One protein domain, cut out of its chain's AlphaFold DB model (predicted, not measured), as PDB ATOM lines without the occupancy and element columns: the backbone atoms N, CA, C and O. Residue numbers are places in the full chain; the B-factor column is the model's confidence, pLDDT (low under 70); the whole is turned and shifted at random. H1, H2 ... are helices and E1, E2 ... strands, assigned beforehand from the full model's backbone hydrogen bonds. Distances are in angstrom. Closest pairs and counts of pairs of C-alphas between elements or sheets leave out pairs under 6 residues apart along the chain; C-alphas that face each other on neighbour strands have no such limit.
ATOM      1  N   ALA A  10     257.319 291.746 144.864       58.19
ATOM      2  CA  ALA A  10     256.504 290.846 144.052       58.19
ATOM      3  C   ALA A  10     255.916 289.669 144.857       58.19
ATOM      4  O   ALA A  10     254.744 289.331 144.690       58.19
ATOM      5  N   ALA A  11     256.695 289.056 145.754       54.41
ATOM      6  CA  ALA A  11     256.212 287.985 146.625       54.41
ATOM      7  C   ALA A  11     255.215 288.504 147.675       54.41
ATOM      8  O   ALA A  11     254.251 287.812 148.003       54.41
ATOM      9  N   ARG A  12     255.393 289.743 148.147       56.59
ATOM     10  CA  ARG A  12     254.463 290.411 149.061       56.59
ATOM     11  C   ARG A  12     253.143 290.752 148.369       56.59
ATOM     12  O   ARG A  12     252.098 290.379 148.886       56.59
ATOM     13  N   ALA A  13     253.192 291.332 147.171       58.81
ATOM     14  CA  ALA A  13     252.005 291.607 146.359       58.81
ATOM     15  C   ALA A  13     251.235 290.321 146.013       58.81
ATOM     16  O   ALA A  13     250.013 290.277 146.108       58.81
ATOM     17  N   THR A  14     251.947 289.234 145.693       58.97
ATOM     18  CA  THR A  14     251.324 287.924 145.423       58.97
ATOM     19  C   THR A  14     250.611 287.365 146.658       58.97
ATOM     20  O   THR A  14     249.554 286.752 146.536       58.97
ATOM     21  N   ARG A  15     251.169 287.584 147.854       56.47
ATOM     22  CA  ARG A  15     250.597 287.114 149.120       56.47
ATOM     23  C   ARG A  15     249.407 287.963 149.578       56.47
ATOM     24  O   ARG A  15     248.399 287.404 149.994       56.47
ATOM     25  N   GLU A  16     249.483 289.284 149.431       54.72
ATOM     26  CA  GLU A  16     248.389 290.215 149.755       54.72
ATOM     27  C   GLU A  16     247.175 290.027 148.823       54.72
ATOM     28  O   GLU A  16     246.034 290.081 149.286       54.72
ATOM     29  N   LEU A  17     247.403 289.697 147.543       56.56
ATOM     30  CA  LEU A  17     246.344 289.285 146.609       56.56
ATOM     31  C   LEU A  17     245.612 288.016 147.072       56.56
ATOM     32  O   LEU A  17     244.420 287.881 146.820       56.56
ATOM     33  N   HIS A  18     246.312 287.103 147.750       57.22
ATOM     34  CA  HIS A  18     245.761 285.819 148.179       57.22
ATOM     35  C   HIS A  18     244.950 285.919 149.484       57.22
ATOM     36  O   HIS A  18     244.040 285.117 149.697       57.22
ATOM     37  N   GLU A  19     245.277 286.887 150.352       54.97
ATOM     38  CA  GLU A  19     244.643 287.102 151.665       54.97
ATOM     39  C   GLU A  19     243.354 287.953 151.593       54.97
ATOM     40  O   GLU A  19     242.515 287.840 152.481       54.97
ATOM     41  N   ASN A  20     243.148 288.738 150.524       60.03
ATOM     42  CA  ASN A  20     241.932 289.543 150.290       60.03
ATOM     43  C   ASN A  20     241.282 289.260 148.929       60.03
ATOM     44  O   ASN A  20     240.694 290.150 148.309       60.03
ATOM     45  N   GLU A  21     241.425 288.037 148.425       63.16
ATOM     46  CA  GLU A  21     240.958 287.735 147.082       63.16
ATOM     47  C   GLU A  21     239.424 287.789 146.999       63.16
ATOM     48  O   GLU A  21     238.747 287.098 147.771       63.16
ATOM     49  N   PRO A  22     238.851 288.582 146.075       76.25
ATOM     50  CA  PRO A  22     237.410 288.604 145.897       76.25
ATOM     51  C   PRO A  22     236.927 287.221 145.448       76.25
ATOM     52  O   PRO A  22     237.569 286.552 144.643       76.25
ATOM     53  N   ALA A  23     235.776 286.778 145.954       83.12
ATOM     54  CA  ALA A  23     235.190 285.509 145.516       83.12
ATOM     55  C   ALA A  23     234.828 285.536 144.018       83.12
ATOM     56  O   ALA A  23     234.901 284.514 143.331       83.12
ATOM     57  N   GLU A  24     234.463 286.722 143.527       90.56
ATOM     58  CA  GLU A  24     233.960 286.963 142.184       90.56
ATOM     59  C   GLU A  24     234.553 288.250 141.609       90.56
ATOM     60  O   GLU A  24     234.798 289.218 142.331       90.56
ATOM     61  N   VAL A  25     234.771 288.273 140.296       91.56
ATOM     62  CA  VAL A  25     235.268 289.450 139.576       91.56
ATOM     63  C   VAL A  25     234.426 289.709 138.337       91.56
ATOM     64  O   VAL A  25     233.973 288.777 137.672       91.56
ATOM     65  N   TYR A  26     234.237 290.987 138.005       90.56
ATOM     66  CA  TYR A  26     233.619 291.386 136.747       90.56
ATOM     67  C   TYR A  26     234.696 291.776 135.744       90.56
ATOM     68  O   TYR A  26     235.426 292.748 135.940       90.56
ATOM     69  N   VAL A  27     234.801 291.010 134.664       89.44
ATOM     70  CA  VAL A  27     235.825 291.200 133.642       89.44
ATOM     71  C   VAL A  27     235.161 291.188 132.281       89.44
ATOM     72  O   VAL A  27     234.595 290.181 131.873       89.44
ATOM     73  N   ARG A  28     235.251 292.313 131.560       86.88
ATOM     74  CA  ARG A  28     234.880 292.392 130.134       86.88
ATOM     75  C   ARG A  28     233.452 291.900 129.832       86.88
ATOM     76  O   ARG A  28     233.223 291.245 128.824       86.88
ATOM     77  N   GLY A  29     232.489 292.210 130.702       88.56
ATOM     78  CA  GLY A  29     231.102 291.760 130.524       88.56
ATOM     79  C   GLY A  29     230.768 290.428 131.199       88.56
ATOM     80  O   GLY A  29     229.607 290.033 131.211       88.56
ATOM     81  N   LEU A  30     231.760 289.739 131.766       93.62
ATOM     82  CA  LEU A  30     231.596 288.438 132.405       93.62
ATOM     83  C   LEU A  30     231.654 288.563 133.921       93.62
ATOM     84  O   LEU A  30     232.537 289.220 134.471       93.62
ATOM     85  N   HIS A  31     230.752 287.851 134.586       94.69
ATOM     86  CA  HIS A  31     230.813 287.610 136.019       94.69
ATOM     87  C   HIS A  31     231.532 286.283 136.275       94.69
ATOM     88  O   HIS A  31     231.048 285.240 135.829       94.69
ATOM     89  N   VAL A  32     232.694 286.326 136.926       94.69
ATOM     90  CA  VAL A  32     233.608 285.182 137.050       94.69
ATOM     91  C   VAL A  32     233.785 284.792 138.511       94.69
ATOM     92  O   VAL A  32     234.230 285.604 139.314       94.69
ATOM     93  N   GLU A  33     233.506 283.532 138.841       93.75
ATOM     94  CA  GLU A  33     233.758 282.948 140.162       93.75
ATOM     95  C   GLU A  33     235.185 282.390 140.219       93.75
ATOM     96  O   GLU A  33     235.489 281.354 139.618       93.75
ATOM     97  N   LEU A  34     236.076 283.038 140.974       91.94
ATOM     98  CA  LEU A  34     237.502 282.677 140.997       91.94
ATOM     99  C   LEU A  34     237.767 281.284 141.584       91.94
ATOM    100  O   LEU A  34     238.791 280.666 141.295       91.94
ATOM    101  N   SER A  35     236.835 280.758 142.381       90.44
ATOM    102  CA  SER A  35     236.890 279.398 142.934       90.44
ATOM    103  C   SER A  35     236.708 278.297 141.878       90.44
ATOM    104  O   SER A  35     237.130 277.157 142.100       90.44
ATOM    105  N   LYS A  36     236.092 278.623 140.734       91.31
ATOM    106  CA  LYS A  36     235.876 277.701 139.610       91.31
ATOM    107  C   LYS A  36     237.031 277.713 138.613       91.31
ATOM    108  O   LYS A  36     237.195 276.742 137.881       91.31
ATOM    109  N   CYS A  37     237.843 278.767 138.608       92.31
ATOM    110  CA  CYS A  37     239.027 278.869 137.763       92.31
ATOM    111  C   CYS A  37     240.140 277.902 138.193       92.31
ATOM    112  O   CYS A  37     240.299 277.585 139.375       92.31
ATOM    113  N   SER A  38     240.976 277.492 137.237       88.50
ATOM    114  CA  SER A  38     242.276 276.892 137.553       88.50
ATOM    115  C   SER A  38     243.183 277.911 138.258       88.50
ATOM    116  O   SER A  38     243.040 279.123 138.071       88.50
ATOM    117  N   SER A  39     244.160 277.450 139.048       88.31
ATOM    118  CA  SER A  39     245.071 278.349 139.779       88.31
ATOM    119  C   SER A  39     245.818 279.313 138.849       88.31
ATOM    120  O   SER A  39     245.985 280.488 139.175       88.31
ATOM    121  N   GLY A  40     246.232 278.837 137.668       90.06
ATOM    122  CA  GLY A  40     246.896 279.666 136.662       90.06
ATOM    123  C   GLY A  40     245.983 280.764 136.115       90.06
ATOM    124  O   GLY A  40     246.395 281.924 136.052       90.06
ATOM    125  N   MET A  41     244.734 280.418 135.787       92.81
ATOM    126  CA  MET A  41     243.753 281.374 135.271       92.81
ATOM    127  C   MET A  41     243.334 282.394 136.332       92.81
ATOM    128  O   MET A  41     243.298 283.590 136.056       92.81
ATOM    129  N   ARG A  42     243.110 281.943 137.569       91.81
ATOM    130  CA  ARG A  42     242.844 282.805 138.727       91.81
ATOM    131  C   ARG A  42     243.936 283.864 138.883       91.81
ATOM    132  O   ARG A  42     243.644 285.055 138.876       91.81
ATOM    133  N   MET A  43     245.209 283.459 138.899       89.75
ATOM    134  CA  MET A  43     246.326 284.410 138.965       89.75
ATOM    135  C   MET A  43     246.407 285.335 137.744       89.75
ATOM    136  O   MET A  43     246.786 286.499 137.882       89.75
ATOM    137  N   ALA A  44     246.102 284.838 136.543       91.75
ATOM    138  CA  ALA A  44     246.077 285.661 135.336       91.75
ATOM    139  C   ALA A  44     245.001 286.756 135.427       91.75
ATOM    140  O   ALA A  44     245.312 287.919 135.181       91.75
ATOM    141  N   LEU A  45     243.787 286.411 135.866       92.12
ATOM    142  CA  LEU A  45     242.694 287.361 136.083       92.12
ATOM    143  C   LEU A  45     243.044 288.408 137.138       92.12
ATOM    144  O   LEU A  45     242.889 289.596 136.874       92.12
ATOM    145  N   LEU A  46     243.567 287.996 138.298       90.56
ATOM    146  CA  LEU A  46     243.963 288.930 139.358       90.56
ATOM    147  C   LEU A  46     245.026 289.924 138.885       90.56
ATOM    148  O   LEU A  46     244.936 291.115 139.176       90.56
ATOM    149  N   ARG A  47     246.019 289.457 138.119       90.25
ATOM    150  CA  ARG A  47     247.033 290.339 137.523       90.25
ATOM    151  C   ARG A  47     246.449 291.254 136.453       90.25
ATOM    152  O   ARG A  47     246.915 292.377 136.318       90.25
ATOM    153  N   TYR A  48     245.471 290.785 135.687       90.94
ATOM    154  CA  TYR A  48     244.821 291.592 134.659       90.94
ATOM    155  C   TYR A  48     243.988 292.731 135.261       90.94
ATOM    156  O   TYR A  48     244.044 293.856 134.773       90.94
ATOM    157  N   ILE A  49     243.242 292.463 136.338       88.56
ATOM    158  CA  ILE A  49     242.393 293.476 136.988       88.56
ATOM    159  C   ILE A  49     243.163 294.387 137.950       88.56
ATOM    160  O   ILE A  49     242.672 295.457 138.301       88.56
ATOM    161  N   SER A  50     244.348 293.968 138.402       86.12
ATOM    162  CA  SER A  50     245.184 294.763 139.299       86.12
ATOM    163  C   SER A  50     245.865 295.909 138.532       86.12
ATOM    164  O   SER A  50     246.673 295.642 137.636       86.12
ATOM    165  N   PRO A  51     245.617 297.183 138.904       74.44
ATOM    166  CA  PRO A  51     246.172 298.348 138.208       74.44
ATOM    167  C   PRO A  51     247.705 298.383 138.156       74.44
ATOM    168  O   PRO A  51     248.284 298.956 137.238       74.44
ATOM    169  N   GLU A  52     248.367 297.773 139.140       76.38
ATOM    170  CA  GLU A  52     249.824 297.831 139.322       76.38
ATOM    171  C   GLU A  52     250.563 296.671 138.641       76.38
ATOM    172  O   GLU A  52     251.782 296.708 138.482       76.38
ATOM    173  N   SER A  53     249.834 295.626 138.241       73.12
ATOM    174  CA  SER A  53     250.424 294.353 137.811       73.12
ATOM    175  C   SER A  53     250.733 294.283 136.316       73.12
ATOM    176  O   SER A  53     251.490 293.409 135.895       73.12
ATOM    177  N   GLY A  54     250.123 295.154 135.502       72.69
ATOM    178  CA  GLY A  54     250.297 295.160 134.045       72.69
ATOM    179  C   GLY A  54     249.924 293.836 133.361       72.69
ATOM    180  O   GLY A  54     250.487 293.516 132.315       72.69
ATOM    181  N   GLY A  55     249.032 293.035 133.958       80.62
ATOM    182  CA  GLY A  55     248.635 291.744 133.398       80.62
ATOM    183  C   GLY A  55     247.969 291.896 132.029       80.62
ATOM    184  O   GLY A  55     247.233 292.850 131.788       80.62
ATOM    185  N   SER A  56     248.214 290.949 131.125       88.94
ATOM    186  CA  SER A  56     247.516 290.879 129.839       88.94
ATOM    187  C   SER A  56     246.116 290.282 130.003       88.94
ATOM    188  O   SER A  56     245.875 289.491 130.914       88.94
ATOM    189  N   ASN A  57     245.192 290.644 129.105       91.06
ATOM    190  CA  ASN A  57     243.858 290.042 129.067       91.06
ATOM    191  C   ASN A  57     243.985 288.535 128.757       91.06
ATOM    192  O   ASN A  57     244.399 288.198 127.643       91.06
ATOM    193  N   PRO A  58     243.602 287.629 129.678       92.31
ATOM    194  CA  PRO A  58     243.711 286.188 129.450       92.31
ATOM    195  C   PRO A  58     242.762 285.674 128.356       92.31
ATOM    196  O   PRO A  58     242.945 284.565 127.864       92.31
ATOM    197  N   LEU A  59     241.767 286.470 127.953       94.69
ATOM    198  CA  LEU A  59     240.799 286.137 126.907       94.69
ATOM    199  C   LEU A  59     241.089 286.828 125.569       94.69
ATOM    200  O   LEU A  59     240.291 286.695 124.646       94.69
ATOM    201  N   ALA A  60     242.210 287.548 125.434       94.50
ATOM    202  CA  ALA A  60     242.492 288.380 124.259       94.50
ATOM    203  C   ALA A  60     242.417 287.610 122.932       94.50
ATOM    204  O   ALA A  60     241.828 288.088 121.966       94.50
ATOM    205  N   GLU A  61     242.985 286.404 122.875       95.25
ATOM    206  CA  GLU A  61     242.964 285.584 121.659       95.25
ATOM    207  C   GLU A  61     241.553 285.110 121.304       95.25
ATOM    208  O   GLU A  61     241.189 285.058 120.126       95.25
ATOM    209  N   LEU A  62     240.747 284.795 122.321       95.81
ATOM    210  CA  LEU A  62     239.372 284.347 122.142       95.81
ATOM    211  C   LEU A  62     238.459 285.505 121.721       95.81
ATOM    212  O   LEU A  62     237.629 285.315 120.839       95.81
ATOM    213  N   GLU A  63     238.657 286.701 122.280       95.56
ATOM    214  CA  GLU A  63     237.986 287.935 121.842       95.56
ATOM    215  C   GLU A  63     238.372 288.298 120.399       95.56
ATOM    216  O   GLU A  63     237.514 288.622 119.584       95.56
ATOM    217  N   ALA A  64     239.649 288.169 120.031       97.00
ATOM    218  CA  ALA A  64     240.080 288.407 118.656       97.00
ATOM    219  C   ALA A  64     239.484 287.372 117.681       97.00
ATOM    220  O   ALA A  64     239.198 287.689 116.525       97.00
ATOM    221  N   LEU A  65     239.314 286.120 118.117       97.44
ATOM    222  CA  LEU A  65     238.638 285.090 117.327       97.44
ATOM    223  C   LEU A  65     237.142 285.383 117.169       97.44
ATOM    224  O   LEU A  65     236.612 285.183 116.079       97.44
ATOM    225  N   GLU A  66     236.482 285.841 118.230       97.38
ATOM    226  CA  GLU A  66     235.083 286.277 118.219       97.38
ATOM    227  C   GLU A  66     234.857 287.387 117.199       97.38
ATOM    228  O   GLU A  66     234.016 287.232 116.318       97.38
ATOM    229  N   GLU A  67     235.662 288.448 117.252       96.94
ATOM    230  CA  GLU A  67     235.562 289.580 116.330       96.94
ATOM    231  C   GLU A  67     235.696 289.138 114.867       96.94
ATOM    232  O   GLU A  67     234.851 289.470 114.031       96.94
ATOM    233  N   ARG A  68     236.716 288.325 114.558       98.06
ATOM    234  CA  ARG A  68     236.914 287.798 113.198       98.06
ATOM    235  C   ARG A  68     235.757 286.908 112.756       98.06
ATOM    236  O   ARG A  68     235.260 287.066 111.648       98.06
ATOM    237  N   THR A  69     235.306 286.008 113.628       97.94
ATOM    238  CA  THR A  69     234.226 285.061 113.318       97.94
ATOM    239  C   THR A  69     232.909 285.792 113.070       97.94
ATOM    240  O   THR A  69     232.202 285.469 112.117       97.94
ATOM    241  N   LEU A  70     232.590 286.799 113.889       97.19
ATOM    242  CA  LEU A  70     231.425 287.663 113.704       97.19
ATOM    243  C   LEU A  70     231.496 288.402 112.367       97.19
ATOM    244  O   LEU A  70     230.542 288.350 111.593       97.19
ATOM    245  N   ALA A  71     232.623 289.050 112.068       96.81
ATOM    246  CA  ALA A  71     232.796 289.788 110.821       96.81
ATOM    247  C   ALA A  71     232.647 288.880 109.589       96.81
ATOM    248  O   ALA A  71     231.906 289.211 108.662       96.81
ATOM    249  N   GLU A  72     233.301 287.716 109.594       98.25
ATOM    250  CA  GLU A  72     233.236 286.738 108.504       98.25
ATOM    251  C   GLU A  72     231.824 286.171 108.321       98.25
ATOM    252  O   GLU A  72     231.318 286.115 107.196       98.25
ATOM    253  N   ALA A  73     231.161 285.778 109.413       98.06
ATOM    254  CA  ALA A  73     229.824 285.200 109.361       98.06
ATOM    255  C   ALA A  73     228.778 286.226 108.899       98.06
ATOM    256  O   ALA A  73     227.953 285.908 108.041       98.06
ATOM    257  N   CYS A  74     228.846 287.463 109.403       97.44
ATOM    258  CA  CYS A  74     227.971 288.552 108.974       97.44
ATOM    259  C   CYS A  74     228.190 288.911 107.502       97.44
ATOM    260  O   CYS A  74     227.219 289.029 106.758       97.44
ATOM    261  N   ALA A  75     229.444 289.039 107.054       97.62
ATOM    262  CA  ALA A  75     229.750 289.344 105.657       97.62
ATOM    263  C   ALA A  75     229.235 288.251 104.711       97.62
ATOM    264  O   ALA A  75     228.639 288.555 103.676       97.62
ATOM    265  N   LYS A  76     229.417 286.979 105.090       98.50
ATOM    266  CA  LYS A  76     228.904 285.841 104.329       98.50
ATOM    267  C   LYS A  76     227.377 285.849 104.258       98.50
ATOM    268  O   LYS A  76     226.830 285.793 103.161       98.50
ATOM    269  N   LEU A  77     226.698 285.967 105.401       98.44
ATOM    270  CA  LEU A  77     225.235 285.971 105.454       98.44
ATOM    271  C   LEU A  77     224.647 287.144 104.660       98.44
ATOM    272  O   LEU A  77     223.747 286.941 103.848       98.44
ATOM    273  N   ALA A  78     225.191 288.351 104.832       97.69
ATOM    274  CA  ALA A  78     224.759 289.524 104.078       97.69
ATOM    275  C   ALA A  78     224.936 289.318 102.564       97.69
ATOM    276  O   ALA A  78     224.007 289.571 101.797       97.69
ATOM    277  N   GLY A  79     226.092 288.805 102.126       98.12
ATOM    278  CA  GLY A  79     226.355 288.517 100.713       98.12
ATOM    279  C   GLY A  79     225.387 287.490 100.114       98.12
ATOM    280  O   GLY A  79     224.865 287.699  99.013       98.12
ATOM    281  N   ASP A  80     225.098 286.417 100.852       98.44
ATOM    282  CA  ASP A  80     224.153 285.376 100.441       98.44
ATOM    283  C   ASP A  80     222.721 285.936 100.328       98.44
ATOM    284  O   ASP A  80     222.018 285.676  99.347       98.44
ATOM    285  N   MET A  81     222.292 286.766 101.283       98.44
ATOM    286  CA  MET A  81     220.946 287.349 101.294       98.44
ATOM    287  C   MET A  81     220.742 288.425 100.225       98.44
ATOM    288  O   MET A  81     219.694 288.443  99.572       98.44
ATOM    289  N   VAL A  82     221.749 289.269  99.979       98.12
ATOM    290  CA  VAL A  82     221.737 290.235  98.867       98.12
ATOM    291  C   VAL A  82     221.652 289.499  97.530       98.12
ATOM    292  O   VAL A  82     220.841 289.853  96.672       98.12
ATOM    293  N   SER A  83     222.424 288.420  97.360       98.19
ATOM    294  CA  SER A  83     222.375 287.582  96.151       98.19
ATOM    295  C   SER A  83     221.004 286.927  95.956       98.19
ATOM    296  O   SER A  83     220.522 286.804  94.829       98.19
ATOM    297  N   ALA A  84     220.339 286.571  97.058       98.00
ATOM    298  CA  ALA A  84     218.975 286.052  97.077       98.00
ATOM    299  C   ALA A  84     217.882 287.138  96.968       98.00
ATOM    300  O   ALA A  84     216.697 286.802  97.030       98.00
ATOM    301  N   ARG A  85     218.248 288.420  96.786       97.81
ATOM    302  CA  ARG A  85     217.333 289.575  96.690       97.81
ATOM    303  C   ARG A  85     216.358 289.677  97.867       97.81
ATOM    304  O   ARG A  85     215.180 289.982  97.676       97.81
ATOM    305  N   ARG A  86     216.838 289.379  99.074       97.88
ATOM    306  CA  ARG A  86     216.099 289.664 100.309       97.88
ATOM    307  C   ARG A  86     215.981 291.178 100.494       97.88
ATOM    308  O   ARG A  86     216.856 291.914 100.049       97.88
ATOM    309  N   ASP A  87     214.886 291.612 101.101       97.75
ATOM    310  CA  ASP A  87     214.703 292.996 101.531       97.75
ATOM    311  C   ASP A  87     215.610 293.342 102.723       97.75
ATOM    312  O   ASP A  87     216.115 292.450 103.413       97.75
ATOM    313  N   ASP A  88     215.827 294.642 102.930       96.50
ATOM    314  CA  ASP A  88     216.756 295.161 103.936       96.50
ATOM    315  C   ASP A  88     216.336 294.779 105.365       96.50
ATOM    316  O   ASP A  88     217.195 294.385 106.153       96.50
ATOM    317  N   ASP A  89     215.033 294.788 105.671       98.19
ATOM    318  CA  ASP A  89     214.503 294.405 106.989       98.19
ATOM    319  C   ASP A  89     214.829 292.935 107.299       98.19
ATOM    320  O   ASP A  89     215.362 292.608 108.360       98.19
ATOM    321  N   ALA A  90     214.601 292.032 106.339       97.75
ATOM    322  CA  ALA A  90     214.952 290.625 106.496       97.75
ATOM    323  C   ALA A  90     216.463 290.420 106.691       97.75
ATOM    324  O   ALA A  90     216.865 289.515 107.426       97.75
ATOM    325  N   ILE A  91     217.302 291.218 106.023       97.81
ATOM    326  CA  ILE A  91     218.762 291.171 106.184       97.81
ATOM    327  C   ILE A  91     219.157 291.644 107.588       97.81
ATOM    328  O   ILE A  91     219.950 290.971 108.249       97.81
ATOM    329  N   GLU A  92     218.599 292.757 108.064       98.06
ATOM    330  CA  GLU A  92     218.869 293.295 109.400       98.06
ATOM    331  C   GLU A  92     218.454 292.316 110.507       98.06
ATOM    332  O   GLU A  92     219.248 292.037 111.416       98.06
ATOM    333  N   ASP A  93     217.263 291.725 110.395       98.44
ATOM    334  CA  ASP A  93     216.761 290.723 111.337       98.44
ATOM    335  C   ASP A  93     217.679 289.495 111.396       98.44
ATOM    336  O   ASP A  93     218.036 289.007 112.478       98.44
ATOM    337  N   ALA A  94     218.109 288.998 110.233       98.12
ATOM    338  CA  ALA A  94     218.970 287.827 110.145       98.12
ATOM    339  C   ALA A  94     220.374 288.097 110.708       98.12
ATOM    340  O   ALA A  94     220.908 287.266 111.447       98.12
ATOM    341  N   LEU A  95     220.960 289.261 110.415       98.19
ATOM    342  CA  LEU A  95     222.262 289.662 110.956       98.19
ATOM    343  C   LEU A  95     222.206 289.881 112.473       98.19
ATOM    344  O   LEU A  95     223.102 289.432 113.191       98.19
ATOM    345  N   THR A  96     221.143 290.511 112.976       98.00
ATOM    346  CA  THR A  96     220.929 290.700 114.419       98.00
ATOM    347  C   THR A  96     220.796 289.360 115.136       98.00
ATOM    348  O   THR A  96     221.431 289.144 116.171       98.00
ATOM    349  N   THR A  97     220.033 288.435 114.552       98.06
ATOM    350  CA  THR A  97     219.850 287.079 115.083       98.06
ATOM    351  C   THR A  97     221.166 286.300 115.097       98.06
ATOM    352  O   THR A  97     221.532 285.712 116.116       98.06
ATOM    353  N   LEU A  98     221.920 286.329 113.992       98.00
ATOM    354  CA  LEU A  98     223.226 285.676 113.893       98.00
ATOM    355  C   LEU A  98     224.203 286.209 114.944       98.00
ATOM    356  O   LEU A  98     224.878 285.418 115.606       98.00
ATOM    357  N   ARG A  99     224.264 287.536 115.114       96.50
ATOM    358  CA  ARG A  99     225.118 288.164 116.124       96.50
ATOM    359  C   ARG A  99     224.775 287.654 117.522       96.50
ATOM    360  O   ARG A  99     225.685 287.222 118.220       96.50
ATOM    361  N   GLY A 100     223.493 287.617 117.890       96.12
ATOM    362  CA  GLY A 100     223.062 287.119 119.200       96.12
ATOM    363  C   GLY A 100     223.492 285.671 119.467       96.12
ATOM    364  O   GLY A 100     224.024 285.368 120.534       96.12
ATOM    365  N   HIS A 101     223.348 284.780 118.480       97.19
ATOM    366  CA  HIS A 101     223.796 283.388 118.615       97.19
ATOM    367  C   HIS A 101     225.313 283.255 118.768       97.19
ATOM    368  O   HIS A 101     225.792 282.435 119.554       97.19
ATOM    369  N   LEU A 102     226.081 284.041 118.011       96.62
ATOM    370  CA  LEU A 102     227.538 284.010 118.092       96.62
ATOM    371  C   LEU A 102     228.039 284.606 119.412       96.62
ATOM    372  O   LEU A 102     228.914 284.007 120.034       96.62
ATOM    373  N   GLU A 103     227.458 285.709 119.883       94.81
ATOM    374  CA  GLU A 103     227.769 286.297 121.192       94.81
ATOM    375  C   GLU A 103     227.526 285.289 122.327       94.81
ATOM    376  O   GLU A 103     228.413 285.060 123.151       94.81
ATOM    377  N   GLU A 104     226.373 284.609 122.340       95.94
ATOM    378  CA  GLU A 104     226.077 283.575 123.338       95.94
ATOM    379  C   GLU A 104     227.095 282.424 123.284       95.94
ATOM    380  O   GLU A 104     227.635 282.005 124.315       95.94
ATOM    381  N   HIS A 105     227.421 281.948 122.081       96.75
ATOM    382  CA  HIS A 105     228.420 280.903 121.889       96.75
ATOM    383  C   HIS A 105     229.805 281.316 122.413       96.75
ATOM    384  O   HIS A 105     230.485 280.532 123.083       96.75
ATOM    385  N   PHE A 106     230.241 282.549 122.150       96.88
ATOM    386  CA  PHE A 106     231.533 283.036 122.628       96.88
ATOM    387  C   PHE A 106     231.540 283.317 124.131       96.88
ATOM    388  O   PHE A 106     232.560 283.058 124.769       96.88
ATOM    389  N   ILE A 107     230.424 283.735 124.733       95.75
ATOM    390  CA  ILE A 107     230.279 283.796 126.196       95.75
ATOM    391  C   ILE A 107     230.505 282.409 126.808       95.75
ATOM    392  O   ILE A 107     231.313 282.265 127.728       95.75
ATOM    393  N   GLN A 108     229.861 281.372 126.267       95.25
ATOM    394  CA  GLN A 108     230.041 279.996 126.739       95.25
ATOM    395  C   GLN A 108     231.499 279.534 126.605       95.25
ATOM    396  O   GLN A 108     232.054 278.957 127.540       95.25
ATOM    397  N   ARG A 109     232.157 279.838 125.480       96.12
ATOM    398  CA  ARG A 109     233.577 279.511 125.274       96.12
ATOM    399  C   ARG A 109     234.507 280.265 126.216       96.12
ATOM    400  O   ARG A 109     235.477 279.677 126.683       96.12
ATOM    401  N   LYS A 110     234.226 281.538 126.509       95.69
ATOM    402  CA  LYS A 110     234.994 282.316 127.492       95.69
ATOM    403  C   LYS A 110     234.867 281.675 128.868       95.69
ATOM    404  O   LYS A 110     235.881 281.446 129.511       95.69
ATOM    405  N   TYR A 111     233.661 281.291 129.286       95.12
ATOM    406  CA  TYR A 111     233.475 280.569 130.545       95.12
ATOM    407  C   TYR A 111     234.180 279.213 130.577       95.12
ATOM    408  O   TYR A 111     234.806 278.891 131.584       95.12
ATOM    409  N   ALA A 112     234.141 278.448 129.485       94.38
ATOM    410  CA  ALA A 112     234.893 277.201 129.382       94.38
ATOM    411  C   ALA A 112     236.401 277.450 129.545       94.38
ATOM    412  O   ALA A 112     237.018 276.853 130.416       94.38
ATOM    413  N   ALA A 113     236.971 278.412 128.817       93.19
ATOM    414  CA  ALA A 113     238.387 278.759 128.933       93.19
ATOM    415  C   ALA A 113     238.773 279.239 130.346       93.19
ATOM    416  O   ALA A 113     239.882 278.980 130.812       93.19
ATOM    417  N   LEU A 114     237.868 279.935 131.039       93.19
ATOM    418  CA  LEU A 114     238.103 280.414 132.402       93.19
ATOM    419  C   LEU A 114     238.049 279.294 133.452       93.19
ATOM    420  O   LEU A 114     238.742 279.391 134.467       93.19
ATOM    421  N   TYR A 115     237.214 278.273 133.244       93.62
ATOM    422  CA  TYR A 115     236.897 277.240 134.241       93.62
ATOM    423  C   TYR A 115     237.418 275.838 133.903       93.62
ATOM    424  O   TYR A 115     237.295 274.935 134.733       93.62
ATOM    425  N   GLU A 116     237.997 275.632 132.721       82.69
ATOM    426  CA  GLU A 116     238.710 274.398 132.399       82.69
ATOM    427  C   GLU A 116     239.848 274.178 133.412       82.69
ATOM    428  O   GLU A 116     240.621 275.089 133.735       82.69
TER     429      GLU A 116
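This is residues 10 to 116 of the 117 residues of an uncharacterized protein of Chromohalobacter marismortui (UniProt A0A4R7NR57). A long helical hairpin, H3 and H4, has a small head at its open end, made of the strand hairpin E1 and E2 and the short helix H2. H1 lies beyond H2, at the end of the long axis away from the helical hairpin. The 107 printed residues, mostly helix in class, hold four named helices and two named strands in the order H1, E1, E2, H2, H3, H4; the sheet, E1 - E2, is antiparallel. The whole is a loose rod of 64 by 21 by 20 A, with a radius of gyration of the C-alphas of 19.0 A.

E1 is residues 24 to 27 and E2 residues 30 to 33. H2 is residues 39 to 49, 15.6 A long. H4, residues 88 to 115, runs 40.6 A to C-alpha 115 at (236.897, 277.240, 134.241). H3, residues 60 to 83, is 34.6 A long. H1, residues 10 to 19, begins at C-alpha 10, (256.504, 290.846, 144.052), and is 14.6 A long.

E1 and E2 form an antiparallel hairpin at 154 degrees; N 25 and O 32, and N 27 and O 30, are within hydrogen-bond range, each 2.9 A apart. The closest C-alphas of E2 and H4, Leu 30 and Ile 107, are 7.9 A apart; those of E1 and H2, Val 27 and Ile 49, 7.7 A. H2 and H4 are close but not clearly touching, at Met 41 and Leu 114, C-alphas 6.4 A apart. H3 and H4, a helical hairpin, touch at a shallow tilt of 22 degrees, opposite ways; their closest C-alphas, Cys 74 and Leu 95, are 6.1 A apart. H1 and H2 are close but not clearly touching, about perpendicular at 79 degrees, with the C-alphas of Leu 17 and Leu 46 closest at 7.6 A. H2 and H3 are apart. In H1, H2, H3 and H4 every O i to N i+4 pair is within hydrogen-bond range.

The C-alphas farthest apart, Arg 12 and Arg 85, are 64.2 A from each other. The printed part has no cut and no long link. Mean pLDDT of the printed part is 89.3; residues 10 to 21, of which 10 to 19 belong to H1, are under 70.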